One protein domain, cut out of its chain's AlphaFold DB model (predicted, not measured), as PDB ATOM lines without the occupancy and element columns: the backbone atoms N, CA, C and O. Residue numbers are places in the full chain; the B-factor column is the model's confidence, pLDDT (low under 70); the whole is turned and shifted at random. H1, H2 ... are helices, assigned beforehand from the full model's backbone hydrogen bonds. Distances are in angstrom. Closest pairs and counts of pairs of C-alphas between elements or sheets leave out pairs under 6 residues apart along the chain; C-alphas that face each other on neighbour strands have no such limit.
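What this domain is: This is residues 2 to 53 of the 159 residues of the protein "Integrase_H2C2 domain-containing protein" of Heligmosomoides polygyrus (UniProt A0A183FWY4). The longest helix, H4, lies like a bar across one end of a small U, packing on short H3 and passing the start of H1. The arms of the U are H1 and H2, a loose pair running opposite ways; its turn, residues 11 to 16, of which 14 to 16 belong to H2, sticks out away from H4. The printed part has 52 residues with four named helices, in the order H1, H2, H3, H4, and no named strand; the class is all helix. It is compact, with a radius of gyration of the C-alphas of 10.8 A, and flat, spanning 28 by 27 by 13 A.

Where its parts are: H4, residues 38 to 53, runs 22.6 A from C-alpha 38 at (194.454, 216.766, 219.557) to C-alpha 53 at (204.726, 227.738, 236.410). H3 is residues 25 to 28, 5.8 A. H2, residues 14 to 23, measures 14.6 A. H1, residues 2 to 9, measures 10.3 A and begins at C-alpha 2 (204.928, 212.631, 226.648).

How they stand to each other: H4 touches H3 with residues 43 to 47 alone; their closest C-alphas, of Ala 43 and Glu 26, are 5.3 A apart. With residues 40 to 44 alone H4 only just touches H1, with 3 pairs of C-alphas within 8 A; the closest, of Ala 44 and Leu 2, are 6.7 A apart. H4 and H1 are about perpendicular, at 89 degrees. H1 touches H3, closest at the C-alphas of Lys 6 and Leu 27, 5.9 A. H1 and H2 are close but not clearly touching, with the C-alphas of Val 9 and Gln 17 closest at 6.1 A, at a shallow tilt of 31 degrees, opposite ways. H2 and H4 are apart. Every O i to N i+4 pair is within hydrogen-bond range in H1 and H4, 5 of 6 are in H2, and H3 is too short for such a pair.

The domain as a whole: The two C-alphas farthest apart, of Pro 11 and Gln 53, are 29.9 A apart. The printed part has no cut and no long link; H3 to H4, 9 residues, is a short one. Mean pLDDT of the printed part is 87.1, and no printed residue is under 70.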
ATOM      1  N   LEU A   2     205.846 213.297 225.708       79.75
ATOM      2  CA  LEU A   2     204.928 212.631 226.648       79.75
ATOM      3  C   LEU A   2     204.377 211.275 226.154       79.75
ATOM      4  O   LEU A   2     204.233 210.362 226.956       79.75
ATOM      5  N   ILE A   3     204.164 211.101 224.844       82.75
ATOM      6  CA  ILE A   3     203.813 209.797 224.237       82.75
ATOM      7  C   ILE A   3     204.882 208.737 224.546       82.75
ATOM      8  O   ILE A   3     204.563 207.608 224.908       82.75
ATOM      9  N   PHE A   4     206.158 209.114 224.447       84.31
ATOM     10  CA  PHE A   4     207.274 208.231 224.778       84.31
ATOM     11  C   PHE A   4     207.279 207.879 226.270       84.31
ATOM     12  O   PHE A   4     207.361 206.706 226.619       84.31
ATOM     13  N   LEU A   5     207.085 208.869 227.147       83.50
ATOM     14  CA  LEU A   5     206.964 208.625 228.587       83.50
ATOM     15  C   LEU A   5     205.784 207.702 228.916       83.50
ATOM     16  O   LEU A   5     205.945 206.790 229.716       83.50
ATOM     17  N   LYS A   6     204.623 207.863 228.269       85.06
ATOM     18  CA  LYS A   6     203.467 206.975 228.467       85.06
ATOM     19  C   LYS A   6     203.800 205.519 228.132       85.06
ATOM     20  O   LYS A   6     203.445 204.636 228.907       85.06
ATOM     21  N   LYS A   7     204.529 205.282 227.035       85.62
ATOM     22  CA  LYS A   7     204.995 203.941 226.639       85.62
ATOM     23  C   LYS A   7     206.011 203.346 227.617       85.62
ATOM     24  O   LYS A   7     205.987 202.146 227.849       85.62
ATOM     25  N   LEU A   8     206.882 204.168 228.208       85.94
ATOM     26  CA  LEU A   8     207.808 203.713 229.253       85.94
ATOM     27  C   LEU A   8     207.102 203.392 230.575       85.94
ATOM     28  O   LEU A   8     207.561 202.541 231.329       85.94
ATOM     29  N   VAL A   9     205.994 204.078 230.864       87.69
ATOM     30  CA  VAL A   9     205.240 203.920 232.113       87.69
ATOM     31  C   VAL A   9     204.250 202.756 232.046       87.69
ATOM     32  O   VAL A   9     204.037 202.099 233.060       87.69
ATOM     33  N   SER A  10     203.677 202.453 230.875       85.94
ATOM     34  CA  SER A  10     202.686 201.379 230.714       85.94
ATOM     35  C   SER A  10     203.113 199.977 231.187       85.94
ATOM     36  O   SER A  10     202.245 199.287 231.713       85.94
ATOM     37  N   PRO A  11     204.383 199.527 231.059       90.50
ATOM     38  CA  PRO A  11     204.797 198.216 231.565       90.50
ATOM     39  C   PRO A  11     205.085 198.178 233.077       90.50
ATOM     40  O   PRO A  11     205.351 197.107 233.614       90.50
ATOM     41  N   LEU A  12     205.073 199.315 233.785       91.00
ATOM     42  CA  LEU A  12     205.375 199.353 235.222       91.00
ATOM     43  C   LEU A  12     204.200 198.841 236.068       91.00
ATOM     44  O   LEU A  12     203.050 198.864 235.633       91.00
ATOM     45  N   SER A  13     204.466 198.454 237.320       94.31
ATOM     46  CA  SER A  13     203.410 198.086 238.276       94.31
ATOM     47  C   SER A  13     202.429 199.240 238.514       94.31
ATOM     48  O   SER A  13     202.821 200.408 238.480       94.31
ATOM     49  N   GLN A  14     201.164 198.930 238.825       89.94
ATOM     50  CA  GLN A  14     200.134 199.952 239.080       89.94
ATOM     51  C   GLN A  14     200.572 200.972 240.143       89.94
ATOM     52  O   GLN A  14     200.381 202.174 239.971       89.94
ATOM     53  N   GLN A  15     201.244 200.519 241.205       92.31
ATOM     54  CA  GLN A  15     201.762 201.405 242.247       92.31
ATOM     55  C   GLN A  15     202.805 202.398 241.704       92.31
ATOM     56  O   GLN A  15     202.772 203.583 242.042       92.31
ATOM     57  N   SER A  16     203.715 201.937 240.842       89.38
ATOM     58  CA  SER A  16     204.717 202.788 240.189       89.38
ATOM     59  C   SER A  16     204.077 203.749 239.190       89.38
ATOM     60  O   SER A  16     204.427 204.930 239.173       89.38
ATOM     61  N   GLN A  17     203.088 203.287 238.420       90.06
ATOM     62  CA  GLN A  17     202.327 204.139 237.506       90.06
ATOM     63  C   GLN A  17     201.620 205.272 238.256       90.06
ATOM     64  O   GLN A  17     201.772 206.438 237.894       90.06
ATOM     65  N   GLU A  18     200.935 204.970 239.361       91.38
ATOM     66  CA  GLU A  18     200.232 205.980 240.158       91.38
ATOM     67  C   GLU A  18     201.167 206.993 240.826       91.38
ATOM     68  O   GLU A  18     200.822 208.167 240.996       91.38
ATOM     69  N   ARG A  19     202.388 206.586 241.193       90.62
ATOM     70  CA  ARG A  19     203.412 207.533 241.669       90.62
ATOM     71  C   ARG A  19     203.820 208.511 240.569       90.62
ATOM     72  O   ARG A  19     203.990 209.697 240.851       90.62
ATOM     73  N   ILE A  20     203.946 208.042 239.330       89.19
ATOM     74  CA  ILE A  20     204.324 208.879 238.187       89.19
ATOM     75  C   ILE A  20     203.169 209.798 237.782       89.19
ATOM     76  O   ILE A  20     203.376 211.001 237.625       89.19
ATOM     77  N   TYR A  21     201.942 209.279 237.702       90.06
ATOM     78  CA  TYR A  21     200.764 210.077 237.358       90.06
ATOM     79  C   TYR A  21     200.458 211.174 238.381       90.06
ATOM     80  O   TYR A  21     199.955 212.225 238.003       90.06
ATOM     81  N   ARG A  22     200.830 210.998 239.656       86.56
ATOM     82  CA  ARG A  22     200.761 212.083 240.651       86.56
ATOM     83  C   ARG A  22     201.636 213.290 240.301       86.56
ATOM     84  O   ARG A  22     201.269 214.416 240.622       86.56
ATOM     85  N   HIS A  23     202.773 213.077 239.644       85.56
ATOM     86  CA  HIS A  23     203.703 214.150 239.273       85.56
ATOM     87  C   HIS A  23     203.463 214.669 237.847       85.56
ATOM     88  O   HIS A  23     203.693 215.850 237.559       85.56
ATOM     89  N   VAL A  24     202.983 213.794 236.960       87.00
ATOM     90  CA  VAL A  24     202.666 214.083 235.557       87.00
ATOM     91  C   VAL A  24     201.256 213.567 235.227       87.00
ATOM     92  O   VAL A  24     201.117 212.536 234.560       87.00
ATOM     93  N   PRO A  25     200.195 214.249 235.705       86.94
ATOM     94  CA  PRO A  25     198.809 213.836 235.483       86.94
ATOM     95  C   PRO A  25     198.432 213.793 234.001       86.94
ATOM     96  O   PRO A  25     197.587 212.996 233.603       86.94
ATOM     97  N   GLU A  26     199.111 214.572 233.157       87.44
ATOM     98  CA  GLU A  26     198.868 214.634 231.715       87.44
ATOM     99  C   GLU A  26     199.076 213.274 231.025       87.44
ATOM    100  O   GLU A  26     198.439 212.989 230.013       87.44
ATOM    101  N   LEU A  27     199.896 212.380 231.597       85.62
ATOM    102  CA  LEU A  27     200.093 211.020 231.079       85.62
ATOM    103  C   LEU A  27     198.841 210.136 231.185       85.62
ATOM    104  O   LEU A  27     198.784 209.094 230.531       85.62
ATOM    105  N   ARG A  28     197.836 210.500 231.989       84.94
ATOM    106  CA  ARG A  28     196.574 209.743 232.069       84.94
ATOM    107  C   ARG A  28     195.727 209.889 230.806       84.94
ATOM    108  O   ARG A  28     195.043 208.944 230.440       84.94
ATOM    109  N   HIS A  29     195.831 211.031 230.132       80.38
ATOM    110  CA  HIS A  29     194.986 211.392 228.991       80.38
ATOM    111  C   HIS A  29     195.658 211.158 227.635       80.38
ATOM    112  O   HIS A  29     195.040 211.355 226.598       80.38
ATOM    113  N   ILE A  30     196.924 210.739 227.633       82.50
ATOM    114  CA  ILE A  30     197.684 210.521 226.402       82.50
ATOM    115  C   ILE A  30     197.411 209.127 225.858       82.50
ATOM    116  O   ILE A  30     197.575 208.126 226.560       82.50
ATOM    117  N   THR A  31     197.054 209.074 224.577       75.81
ATOM    118  CA  THR A  31     196.598 207.854 223.901       75.81
ATOM    119  C   THR A  31     197.726 206.871 223.592       75.81
ATOM    120  O   THR A  31     197.481 205.682 223.411       75.81
ATOM    121  N   GLY A  32     198.978 207.341 223.535       71.69
ATOM    122  CA  GLY A  32     200.148 206.499 223.243       71.69
ATOM    123  C   GLY A  32     200.313 206.127 221.761       71.69
ATOM    124  O   GLY A  32     201.234 205.377 221.422       71.69
ATOM    125  N   SER A  33     199.461 206.667 220.882       77.25
ATOM    126  CA  SER A  33     199.549 206.530 219.422       77.25
ATOM    127  C   SER A  33     200.875 207.076 218.873       77.25
ATOM    128  O   SER A  33     201.483 207.971 219.457       77.25
ATOM    129  N   TYR A  34     201.342 206.539 217.740       75.69
ATOM    130  CA  TYR A  34     202.526 207.062 217.047       75.69
ATOM    131  C   TYR A  34     202.275 208.469 216.481       75.69
ATOM    132  O   TYR A  34     203.137 209.340 216.583       75.69
ATOM    133  N   ALA A  35     201.072 208.706 215.952       83.38
ATOM    134  CA  ALA A  35     200.626 210.027 215.530       83.38
ATOM    135  C   ALA A  35     199.930 210.749 216.700       83.38
ATOM    136  O   ALA A  35     198.985 210.180 217.262       83.38
ATOM    137  N   PRO A  36     200.368 211.969 217.073       83.06
ATOM    138  CA  PRO A  36     199.759 212.730 218.157       83.06
ATOM    139  C   PRO A  36     198.350 213.193 217.772       83.06
ATOM    140  O   PRO A  36     198.155 213.824 216.733       83.06
ATOM    141  N   LYS A  37     197.375 212.907 218.634       88.12
ATOM    142  CA  LYS A  37     196.004 213.418 218.523       88.12
ATOM    143  C   LYS A  37     195.884 214.801 219.166       88.12
ATOM    144  O   LYS A  37     196.774 215.248 219.890       88.12
ATOM    145  N   ALA A  38     194.752 215.469 218.943       86.88
ATOM    146  CA  ALA A  38     194.454 216.766 219.557       86.88
ATOM    147  C   ALA A  38     194.585 216.729 221.093       86.88
ATOM    148  O   ALA A  38     195.187 217.622 221.685       86.88
ATOM    149  N   GLU A  39     194.107 215.651 221.718       86.81
ATOM    150  CA  GLU A  39     194.224 215.396 223.159       86.81
ATOM    151  C   GLU A  39     195.687 215.326 223.616       86.81
ATOM    152  O   GLU A  39     196.055 215.945 224.614       86.81
ATOM    153  N   ASP A  40     196.551 214.645 222.854       87.69
ATOM    154  CA  ASP A  40     197.976 214.518 223.180       87.69
ATOM    155  C   ASP A  40     198.687 215.879 223.096       87.69
ATOM    156  O   ASP A  40     199.539 216.201 223.929       87.69
ATOM    157  N   ILE A  41     198.323 216.698 222.102       88.56
ATOM    158  CA  ILE A  41     198.849 218.059 221.925       88.56
ATOM    159  C   ILE A  41     198.383 218.959 223.073       88.56
ATOM    160  O   ILE A  41     199.181 219.713 223.635       88.56
ATOM    161  N   GLN A  42     197.111 218.865 223.458       88.62
ATOM    162  CA  GLN A  42     196.552 219.628 224.568       88.62
ATOM    163  C   GLN A  42     197.194 219.234 225.905       88.62
ATOM    164  O   GLN A  42     197.624 220.111 226.658       88.62
ATOM    165  N   ALA A  43     197.344 217.936 226.166       88.62
ATOM    166  CA  ALA A  43     198.044 217.415 227.335       88.62
ATOM    167  C   ALA A  43     199.502 217.904 227.379       88.62
ATOM    168  O   ALA A  43     199.972 218.389 228.410       88.62
ATOM    169  N   ALA A  44     200.213 217.866 226.248       89.81
ATOM    170  CA  ALA A  44     201.572 218.394 226.153       89.81
ATOM    171  C   ALA A  44     201.639 219.899 226.436       89.81
ATOM    172  O   ALA A  44     202.535 220.355 227.150       89.81
ATOM    173  N   ARG A  45     200.678 220.670 225.925       90.50
ATOM    174  CA  ARG A  45     200.577 222.107 226.193       90.50
ATOM    175  C   ARG A  45     200.376 222.387 227.683       90.50
ATOM    176  O   ARG A  45     201.091 223.223 228.235       90.50
ATOM    177  N   PHE A  46     199.448 221.691 228.337       90.88
ATOM    178  CA  PHE A  46     199.204 221.845 229.773       90.88
ATOM    179  C   PHE A  46     200.418 221.459 230.611       90.88
ATOM    180  O   PHE A  46     200.814 222.234 231.483       90.88
ATOM    181  N   TYR A  47     201.091 220.362 230.265       91.56
ATOM    182  CA  TYR A  47     202.337 219.966 230.911       91.56
ATOM    183  C   TYR A  47     203.413 221.056 230.827       91.56
ATOM    184  O   TYR A  47     204.006 221.419 231.843       91.56
ATOM    185  N   LEU A  48     203.646 221.624 229.637       92.81
ATOM    186  CA  LEU A  48     204.643 222.685 229.450       92.81
ATOM    187  C   LEU A  48     204.322 223.927 230.285       92.81
ATOM    188  O   LEU A  48     205.218 224.515 230.891       92.81
ATOM    189  N   ILE A  49     203.048 224.316 230.343       94.00
ATOM    190  CA  ILE A  49     202.587 225.455 231.142       94.00
ATOM    191  C   ILE A  49     202.765 225.177 232.635       94.00
ATOM    192  O   ILE A  49     203.307 226.020 233.349       94.00
ATOM    193  N   ARG A  50     202.345 224.004 233.114       92.38
ATOM    194  CA  ARG A  50     202.451 223.630 234.527       92.38
ATOM    195  C   ARG A  50     203.907 223.549 234.969       92.38
ATOM    196  O   ARG A  50     204.255 224.092 236.014       92.38
ATOM    197  N   GLN A  51     204.767 222.950 234.147       91.81
ATOM    198  CA  GLN A  51     206.201 222.890 234.413       91.81
ATOM    199  C   GLN A  51     206.815 224.291 234.457       91.81
ATOM    200  O   GLN A  51     207.517 224.630 235.406       91.81
ATOM    201  N   HIS A  52     206.477 225.144 233.486       94.06
ATOM    202  CA  HIS A  52     206.889 226.546 233.473       94.06
ATOM    203  C   HIS A  52     206.468 227.278 234.755       94.06
ATOM    204  O   HIS A  52     207.274 227.945 235.402       94.06
ATOM    205  N   GLN A  53     205.215 227.129 235.176       93.38
ATOM    206  CA  GLN A  53     204.726 227.738 236.410       93.38
ATOM    207  C   GLN A  53     205.425 227.172 237.647       93.38
ATOM    208  O   GLN A  53     205.776 227.941 238.533       93.38
TER     209      GLN A  53